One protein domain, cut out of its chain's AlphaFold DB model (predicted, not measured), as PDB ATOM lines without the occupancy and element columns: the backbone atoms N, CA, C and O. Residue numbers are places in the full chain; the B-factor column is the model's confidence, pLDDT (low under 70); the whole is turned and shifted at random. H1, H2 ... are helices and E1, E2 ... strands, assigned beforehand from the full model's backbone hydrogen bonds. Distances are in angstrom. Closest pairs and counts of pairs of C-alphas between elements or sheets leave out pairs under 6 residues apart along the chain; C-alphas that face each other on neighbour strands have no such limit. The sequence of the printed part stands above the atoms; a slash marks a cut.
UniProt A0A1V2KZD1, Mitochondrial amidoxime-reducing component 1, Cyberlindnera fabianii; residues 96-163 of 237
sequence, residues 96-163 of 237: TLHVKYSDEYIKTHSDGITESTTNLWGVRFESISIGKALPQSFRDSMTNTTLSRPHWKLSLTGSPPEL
ATOM      1  N   THR A  96     366.247 285.112 379.720       46.00
ATOM      2  CA  THR A  96     366.705 286.447 379.471       46.00
ATOM      3  C   THR A  96     367.844 286.485 380.459       46.00
ATOM      4  O   THR A  96     367.711 286.887 381.611       46.00
ATOM      5  N   LEU A  97     368.993 285.975 380.015       50.22
ATOM      6  CA  LEU A  97     370.238 286.629 380.268       50.22
ATOM      7  C   LEU A  97     369.868 288.066 379.918       50.22
ATOM      8  O   LEU A  97     369.799 288.431 378.752       50.22
ATOM      9  N   HIS A  98     369.466 288.844 380.929       46.97
ATOM     10  CA  HIS A  98     369.130 290.263 380.799       46.97
ATOM     11  C   HIS A  98     370.348 291.057 380.312       46.97
ATOM     12  O   HIS A  98     370.322 292.274 380.194       46.97
ATOM     13  N   VAL A  99     371.427 290.356 380.010       56.59
ATOM     14  CA  VAL A  99     372.388 290.680 378.993       56.59
ATOM     15  C   VAL A  99     371.691 291.082 377.689       56.59
ATOM     16  O   VAL A  99     371.313 290.274 376.841       56.59
ATOM     17  N   LYS A 100     371.604 292.395 377.487       65.56
ATOM     18  CA  LYS A 100     371.575 292.935 376.133       65.56
ATOM     19  C   LYS A 100     372.850 292.454 375.443       65.56
ATOM     20  O   LYS A 100     373.943 292.816 375.870       65.56
ATOM     21  N   TYR A 101     372.705 291.631 374.409       71.81
ATOM     22  CA  TYR A 101     373.806 291.234 373.535       71.81
ATOM     23  C   TYR A 101     374.267 292.453 372.729       71.81
ATOM     24  O   TYR A 101     373.895 292.610 371.570       71.81
ATOM     25  N   SER A 102     374.999 293.365 373.367       81.69
ATOM     26  CA  SER A 102     375.753 294.386 372.649       81.69
ATOM     27  C   SER A 102     376.914 293.722 371.911       81.69
ATOM     28  O   SER A 102     377.400 292.664 372.325       81.69
ATOM     29  N   ASP A 103     377.398 294.365 370.852       83.06
ATOM     30  CA  ASP A 103     378.591 293.911 370.126       83.06
ATOM     31  C   ASP A 103     379.789 293.749 371.074       83.06
ATOM     32  O   ASP A 103     380.575 292.812 370.960       83.06
ATOM     33  N   GLU A 104     379.883 294.617 372.084       85.75
ATOM     34  CA  GLU A 104     380.886 294.539 373.145       85.75
ATOM     35  C   GLU A 104     380.721 293.294 374.028       85.75
ATOM     36  O   GLU A 104     381.708 292.611 374.327       85.75
ATOM     37  N   TYR A 105     379.486 292.948 374.410       84.38
ATOM     38  CA  TYR A 105     379.230 291.730 375.175       84.38
ATOM     39  C   TYR A 105     379.624 290.491 374.372       84.38
ATOM     40  O   TYR A 105     380.315 289.620 374.903       84.38
ATOM     41  N   ILE A 106     379.226 290.433 373.096       83.56
ATOM     42  CA  ILE A 106     379.573 289.341 372.179       83.56
ATOM     43  C   ILE A 106     381.094 289.242 372.036       83.56
ATOM     44  O   ILE A 106     381.655 288.158 372.183       83.56
ATOM     45  N   LYS A 107     381.789 290.362 371.821       85.19
ATOM     46  CA  LYS A 107     383.252 290.390 371.700       85.19
ATOM     47  C   LYS A 107     383.950 289.864 372.957       85.19
ATOM     48  O   LYS A 107     384.937 289.141 372.854       85.19
ATOM     49  N   THR A 108     383.422 290.197 374.132       86.94
ATOM     50  CA  THR A 108     384.014 289.818 375.424       86.94
ATOM     51  C   THR A 108     383.726 288.360 375.789       86.94
ATOM     52  O   THR A 108     384.602 287.662 376.301       86.94
ATOM     53  N   HIS A 109     382.515 287.878 375.497       86.12
ATOM     54  CA  HIS A 109     382.024 286.590 375.994       86.12
ATOM     55  C   HIS A 109     381.914 285.491 374.930       86.12
ATOM     56  O   HIS A 109     381.520 284.367 375.252       86.12
ATOM     57  N   SER A 110     382.264 285.781 373.678       83.81
ATOM     58  CA  SER A 110     382.359 284.758 372.639       83.81
ATOM     59  C   SER A 110     383.689 284.016 372.682       83.81
ATOM     60  O   SER A 110     384.729 284.542 373.096       83.81
ATOM     61  N   ASP A 111     383.677 282.780 372.195       78.62
ATOM     62  CA  ASP A 111     384.870 281.933 372.080       78.62
ATOM     63  C   ASP A 111     385.750 282.298 370.864       78.62
ATOM     64  O   ASP A 111     386.555 281.494 370.413       78.62
ATOM     65  N   GLY A 112     385.611 283.516 370.320       70.94
ATOM     66  CA  GLY A 112     386.373 284.004 369.163       70.94
ATOM     67  C   GLY A 112     385.728 283.719 367.801       70.94
ATOM     68  O   GLY A 112     386.139 284.311 366.808       70.94
ATOM     69  N   ILE A 113     384.685 282.884 367.752       65.25
ATOM     70  CA  ILE A 113     383.802 282.736 366.586       65.25
ATOM     71  C   ILE A 113     382.579 283.614 366.836       65.25
ATOM     72  O   ILE A 113     381.692 283.256 367.616       65.25
ATOM     73  N   THR A 114     382.560 284.790 366.210       65.12
ATOM     74  CA  THR A 114     381.479 285.762 366.395       65.12
ATOM     75  C   THR A 114     380.199 285.334 365.708       65.12
ATOM     76  O   THR A 114     379.145 285.669 366.216       65.12
ATOM     77  N   GLU A 115     380.269 284.570 364.615       70.06
ATOM     78  CA  GLU A 115     379.101 284.061 363.898       70.06
ATOM     79  C   GLU A 115     379.393 282.680 363.311       70.06
ATOM     80  O   GLU A 115     380.435 282.432 362.704       70.06
ATOM     81  N   SER A 116     378.459 281.758 363.502       77.81
ATOM     82  CA  SER A 116     378.497 280.414 362.940       77.81
ATOM     83  C   SER A 116     377.121 280.044 362.407       77.81
ATOM     84  O   SER A 116     376.092 280.411 362.982       77.81
ATOM     85  N   THR A 117     377.089 279.306 361.301       82.88
ATOM     86  CA  THR A 117     375.843 278.713 360.809       82.88
ATOM     87  C   THR A 117     375.599 277.407 361.554       82.88
ATOM     88  O   THR A 117     376.318 276.431 361.351       82.88
ATOM     89  N   THR A 118     374.563 277.379 362.384       79.25
ATOM     90  CA  THR A 118     374.100 276.165 363.058       79.25
ATOM     91  C   THR A 118     373.000 275.509 362.245       79.25
ATOM     92  O   THR A 118     372.140 276.187 361.689       79.25
ATOM     93  N   ASN A 119     373.019 274.179 362.190       81.94
ATOM     94  CA  ASN A 119     371.934 273.381 361.637       81.94
ATOM     95  C   ASN A 119     371.193 272.675 362.778       81.94
ATOM     96  O   ASN A 119     371.759 271.805 363.437       81.94
ATOM     97  N   LEU A 120     369.931 273.039 362.994       76.69
ATOM     98  CA  LEU A 120     369.039 272.359 363.931       76.69
ATOM     99  C   LEU A 120     367.871 271.782 363.134       76.69
ATOM    100  O   LEU A 120     367.135 272.528 362.491       76.69
ATOM    101  N   TRP A 121     367.707 270.460 363.162       74.94
ATOM    102  CA  TRP A 121     366.614 269.759 362.464       74.94
ATOM    103  C   TRP A 121     366.530 270.053 360.955       74.94
ATOM    104  O   TRP A 121     365.444 270.176 360.392       74.94
ATOM    105  N   GLY A 122     367.680 270.194 360.290       78.19
ATOM    106  CA  GLY A 122     367.751 270.512 358.860       78.19
ATOM    107  C   GLY A 122     367.592 272.000 358.544       78.19
ATOM    108  O   GLY A 122     367.668 272.383 357.377       78.19
ATOM    109  N   VAL A 123     367.399 272.849 359.556       75.94
ATOM    110  CA  VAL A 123     367.225 274.291 359.387       75.94
ATOM    111  C   VAL A 123     368.503 274.997 359.794       75.94
ATOM    112  O   VAL A 123     368.963 274.896 360.931       75.94
ATOM    113  N   ARG A 124     369.063 275.744 358.841       82.44
ATOM    114  CA  ARG A 124     370.255 276.558 359.052       82.44
ATOM    115  C   ARG A 124     369.877 277.934 359.590       82.44
ATOM    116  O   ARG A 124     368.990 278.584 359.039       82.44
ATOM    117  N   PHE A 125     370.561 278.383 360.633       79.06
ATOM    118  CA  PHE A 125     370.443 279.741 361.158       79.06
ATOM    119  C   PHE A 125     371.775 280.238 361.719       79.06
ATOM    120  O   PHE A 125     372.650 279.455 362.089       79.06
ATOM    121  N   GLU A 126     371.914 281.557 361.781       81.50
ATOM    122  CA  GLU A 126     373.058 282.233 362.392       81.50
ATOM    123  C   GLU A 126     373.019 282.103 363.913       81.50
ATOM    124  O   GLU A 126     371.977 282.273 364.549       81.50
ATOM    125  N   SER A 127     374.170 281.814 364.501       80.44
ATOM    126  CA  SER A 127     374.330 281.580 365.930       80.44
ATOM    127  C   SER A 127     375.698 282.056 366.402       80.44
ATOM    128  O   SER A 127     376.673 282.025 365.652       80.44
ATOM    129  N   ILE A 128     375.765 282.463 367.662       79.56
ATOM    130  CA  ILE A 128     376.964 282.961 368.327       79.56
ATOM    131  C   ILE A 128     377.300 282.002 369.461       79.56
ATOM    132  O   ILE A 128     376.438 281.672 370.281       79.56
ATOM    133  N   SER A 129     378.558 281.570 369.538       81.25
ATOM    134  CA  SER A 129     379.021 280.875 370.736       81.25
ATOM    135  C   SER A 129     379.235 281.884 371.851       81.25
ATOM    136  O   SER A 129     380.010 282.823 371.684       81.25
ATOM    137  N   ILE A 130     378.582 281.680 372.993       80.25
ATOM    138  CA  ILE A 130     378.762 282.512 374.194       80.25
ATOM    139  C   ILE A 130     379.344 281.699 375.351       80.25
ATOM    140  O   ILE A 130     379.007 281.928 376.510       80.25
ATOM    141  N   GLY A 131     380.200 280.719 375.046       78.88
ATOM    142  CA  GLY A 131     380.744 279.791 376.033       78.88
ATOM    143  C   GLY A 131     381.391 280.491 377.229       78.88
ATOM    144  O   GLY A 131     381.168 280.073 378.362       78.88
ATOM    145  N   LYS A 132     382.114 281.602 377.025       84.38
ATOM    146  CA  LYS A 132     382.739 282.365 378.126       84.38
ATOM    147  C   LYS A 132     381.745 283.058 379.061       84.38
ATOM    148  O   LYS A 132     382.127 283.387 380.177       84.38
ATOM    149  N   ALA A 133     380.497 283.286 378.642       83.44
ATOM    150  CA  ALA A 133     379.458 283.843 379.516       83.44
ATOM    151  C   ALA A 133     378.950 282.843 380.563       83.44
ATOM    152  O   ALA A 133     378.244 283.229 381.495       83.44
ATOM    153  N   LEU A 134     379.236 281.553 380.384       80.62
ATOM    154  CA  LEU A 134     378.671 280.493 381.205       80.62
ATOM    155  C   LEU A 134     379.624 280.122 382.344       80.62
ATOM    156  O   LEU A 134     380.841 280.152 382.152       80.62
ATOM    157  N   PRO A 135     379.095 279.713 383.513       82.94
ATOM    158  CA  PRO A 135     379.920 279.222 384.610       82.94
ATOM    159  C   PRO A 135     380.845 278.090 384.153       82.94
ATOM    160  O   PRO A 135     380.404 277.190 383.439       82.94
ATOM    161  N   GLN A 136     382.104 278.096 384.599       81.38
ATOM    162  CA  GLN A 136     383.092 277.089 384.194       81.38
ATOM    163  C   GLN A 136     382.594 275.660 384.454       81.38
ATOM    164  O   GLN A 136     382.678 274.828 383.563       81.38
ATOM    165  N   SER A 137     381.957 275.410 385.602       81.69
ATOM    166  CA  SER A 137     381.365 274.107 385.935       81.69
ATOM    167  C   SER A 137     380.290 273.649 384.945       81.69
ATOM    168  O   SER A 137     380.191 272.464 384.640       81.69
ATOM    169  N   PHE A 138     379.495 274.582 384.410       78.19
ATOM    170  CA  PHE A 138     378.525 274.280 383.361       78.19
ATOM    171  C   PHE A 138     379.238 273.904 382.061       78.19
ATOM    172  O   PHE A 138     378.874 272.917 381.427       78.19
ATOM    173  N   ARG A 139     380.285 274.645 381.685       77.06
ATOM    174  CA  ARG A 139     381.079 274.331 380.489       77.06
ATOM    175  C   ARG A 139     381.775 272.982 380.605       77.06
ATOM    176  O   ARG A 139     381.720 272.213 379.661       77.06
ATOM    177  N   ASP A 140     382.359 272.679 381.759       81.94
ATOM    178  CA  ASP A 140     383.042 271.406 382.013       81.94
ATOM    179  C   ASP A 140     382.071 270.219 381.929       81.94
ATOM    180  O   ASP A 140     382.452 269.124 381.520       81.94
ATOM    181  N   SER A 141     380.798 270.440 382.279       78.06
ATOM    182  CA  SER A 141     379.742 269.428 382.149       78.06
ATOM    183  C   SER A 141     379.248 269.222 380.710       78.06
ATOM    184  O   SER A 141     378.617 268.206 380.415       78.06
ATOM    185  N   MET A 142     379.519 270.171 379.812       73.56
ATOM    186  CA  MET A 142     379.060 270.153 378.427       73.56
ATOM    187  C   MET A 142     380.212 269.741 377.512       73.56
ATOM    188  O   MET A 142     381.221 270.425 377.399       73.56
ATOM    189  N   THR A 143     380.054 268.633 376.791       62.38
ATOM    190  CA  THR A 143     381.098 268.134 375.883       62.38
ATOM    191  C   THR A 143     381.287 268.988 374.628       62.38
ATOM    192  O   THR A 143     382.286 268.787 373.947       62.38
ATOM    193  N   ASN A 144     380.378 269.927 374.312       57.47
ATOM    194  CA  ASN A 144     380.472 270.843 373.166       57.47
ATOM    195  C   ASN A 144     379.692 272.166 373.362       57.47
ATOM    196  O   ASN A 144     378.807 272.281 374.211       57.47
ATOM    197  N   THR A 145     380.057 273.148 372.528       60.34
ATOM    198  CA  THR A 145     379.658 274.566 372.433       60.34
ATOM    199  C   THR A 145     378.224 274.912 372.846       60.34
ATOM    200  O   THR A 145     377.257 274.333 372.354       60.34
ATOM    201  N   THR A 146     378.073 275.958 373.667       59.53
ATOM    202  CA  THR A 146     376.764 276.580 373.913       59.53
ATOM    203  C   THR A 146     376.486 277.656 372.873       59.53
ATOM    204  O   THR A 146     377.129 278.705 372.843       59.53
ATOM    205  N   LEU A 147     375.501 277.379 372.026       61.09
ATOM    206  CA  LEU A 147     375.065 278.265 370.960       61.09
ATOM    207  C   LEU A 147     373.925 279.145 371.464       61.09
ATOM    208  O   LEU A 147     372.874 278.651 371.875       61.09
ATOM    209  N   SER A 148     374.129 280.455 371.411       63.91
ATOM    210  CA  SER A 148     373.066 281.439 371.560       63.91
ATOM    211  C   SER A 148     372.700 281.974 370.187       63.91
ATOM    212  O   SER A 148     373.564 282.211 369.345       63.91
ATOM    213  N   ARG A 149     371.410 282.169 369.934       64.44
ATOM    214  CA  ARG A 149     370.976 282.907 368.753       64.44
ATOM    215  C   ARG A 149     370.837 284.372 369.156       64.44
ATOM    216  O   ARG A 149     369.947 284.680 369.951       64.44
ATOM    217  N   PRO A 150     371.680 285.280 368.644       52.72
ATOM    218  CA  PRO A 150     371.386 286.692 368.751       52.72
ATOM    219  C   PRO A 150     370.107 286.943 367.944       52.72
ATOM    220  O   PRO A 150     369.922 286.407 366.854       52.72
ATOM    221  N   HIS A 151     369.233 287.777 368.490       58.38
ATOM    222  CA  HIS A 151     368.013 288.268 367.855       58.38
ATOM    223  C   HIS A 151     366.772 287.352 367.798       58.38
ATOM    224  O   HIS A 151     366.784 286.166 367.494       58.38
ATOM    225  N   TRP A 152     365.660 288.055 368.001       54.69
ATOM    226  CA  TRP A 152     364.214 287.811 367.897       54.69
ATOM    227  C   TRP A 152     363.692 287.113 366.622       54.69
ATOM    228  O   TRP A 152     362.492 287.161 366.340       54.69
ATOM    229  N   LYS A 153     364.549 286.481 365.814       63.44
ATOM    230  CA  LYS A 153     364.100 285.729 364.638       63.44
ATOM    231  C   LYS A 153     363.737 284.310 365.060       63.44
ATOM    232  O   LYS A 153     364.592 283.552 365.499       63.44
ATOM    233  N   LEU A 154     362.471 283.946 364.872       71.06
ATOM    234  CA  LEU A 154     361.996 282.578 365.063       71.06
ATOM    235  C   LEU A 154     362.755 281.622 364.124       71.06
ATOM    236  O   LEU A 154     363.107 281.962 362.990       71.06
ATOM    237  N   SER A 155     363.058 280.429 364.613       71.50
ATOM    238  CA  SER A 155     363.517 279.286 363.828       71.50
ATOM    239  C   SER A 155     362.336 278.724 363.045       71.50
ATOM    240  O   SER A 155     361.270 278.473 363.606       71.50
ATOM    241  N   LEU A 156     362.519 278.551 361.738       76.81
ATOM    242  CA  LEU A 156     361.572 277.799 360.927       76.81
ATOM    243  C   LEU A 156     361.844 276.318 361.161       76.81
ATOM    244  O   LEU A 156     362.961 275.888 360.957       76.81
ATOM    245  N   THR A 157     360.878 275.524 361.589       75.50
ATOM    246  CA  THR A 157     361.041 274.074 361.745       75.50
ATOM    247  C   THR A 157     360.853 273.392 360.391       75.50
ATOM    248  O   THR A 157     360.276 273.970 359.471       75.50
ATOM    249  N   GLY A 158     361.340 272.162 360.212       70.81
ATOM    250  CA  GLY A 158     361.167 271.413 358.955       70.81
ATOM    251  C   GLY A 158     359.722 270.968 358.675       70.81
ATOM    252  O   GLY A 158     359.359 270.756 357.519       70.81
ATOM    253  N   SER A 159     358.887 270.872 359.712       73.19
ATOM    254  CA  SER A 159     357.565 270.239 359.650       73.19
ATOM    255  C   SER A 159     356.560 270.899 360.606       73.19
ATOM    256  O   SER A 159     356.983 271.446 361.627       73.19
ATOM    257  N   PRO A 160     355.247 270.820 360.318       69.50
ATOM    258  CA  PRO A 160     354.648 270.274 359.093       69.50
ATOM    259  C   PRO A 160     354.716 271.286 357.928       69.50
ATOM    260  O   PRO A 160     354.337 272.445 358.122       69.50
ATOM    261  N   PRO A 161     355.219 270.915 356.730       73.94
ATOM    262  CA  PRO A 161     355.427 271.854 355.622       73.94
ATOM    263  C   PRO A 161     354.150 272.561 355.150       73.94
ATOM    264  O   PRO A 161     354.221 273.705 354.702       73.94
ATOM    265  N   GLU A 162     353.002 271.910 355.308       77.62
ATOM    266  CA  GLU A 162     351.669 272.386 354.943       77.62
ATOM    267  C   GLU A 162     351.110 273.493 355.856       77.62
ATOM    268  O   GLU A 162     350.142 274.153 355.480       77.62
ATOM    269  N   LEU A 163     351.706 273.736 357.032       74.75
ATOM    270  CA  LEU A 163     351.267 274.780 357.973       74.75
ATOM    271  C   LEU A 163     352.432 275.723 358.319       74.75
ATOM    272  O   LEU A 163     352.888 275.753 359.465       74.75
TER     273      LEU A 163
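This is residues 96 to 163 of the 237 residues of the protein "Mitochondrial amidoxime-reducing component 1" of Cyberlindnera fabianii (UniProt A0A1V2KZD1). Little is regular here: a strand hairpin, E1 and E2, has short helices H1 and H2 toward its open end, and a tail, residues 142 to 163, runs back past it. The printed part has 68 residues, and the named elements, in the order H1, E1, E2, H2, hold only 25 of them; the class is mixed, helices and strands. The whole is loose, radius of gyration of the C-alphas 13.7 A, spans 42 by 27 by 21 A.

Start at E1, residues 116 to 120, and E2, residues 123 to 129, an antiparallel hairpin; N 118 and O 125 are within hydrogen-bond range, 2.8 A. Residues 128 to 129 pair antiparallel with 147 to 148. The closest C-alphas of E2 and H1, residues 103 to 109, are Ile 128 and Ile 106, 7.9 A. H2, residues 136 to 141, is apart from H1 and E1. In both helices every O i to N i+4 pair is within hydrogen-bond range.

Find H1 beginning at C-alpha 103, (378.591, 293.911, 370.126), E2 running 17.6 A, and H2 ending at C-alpha 141, (379.742, 269.428, 382.149).

The printed part has no cut and no long link; 19 residues, among them 143 to 153, have pLDDT under 70.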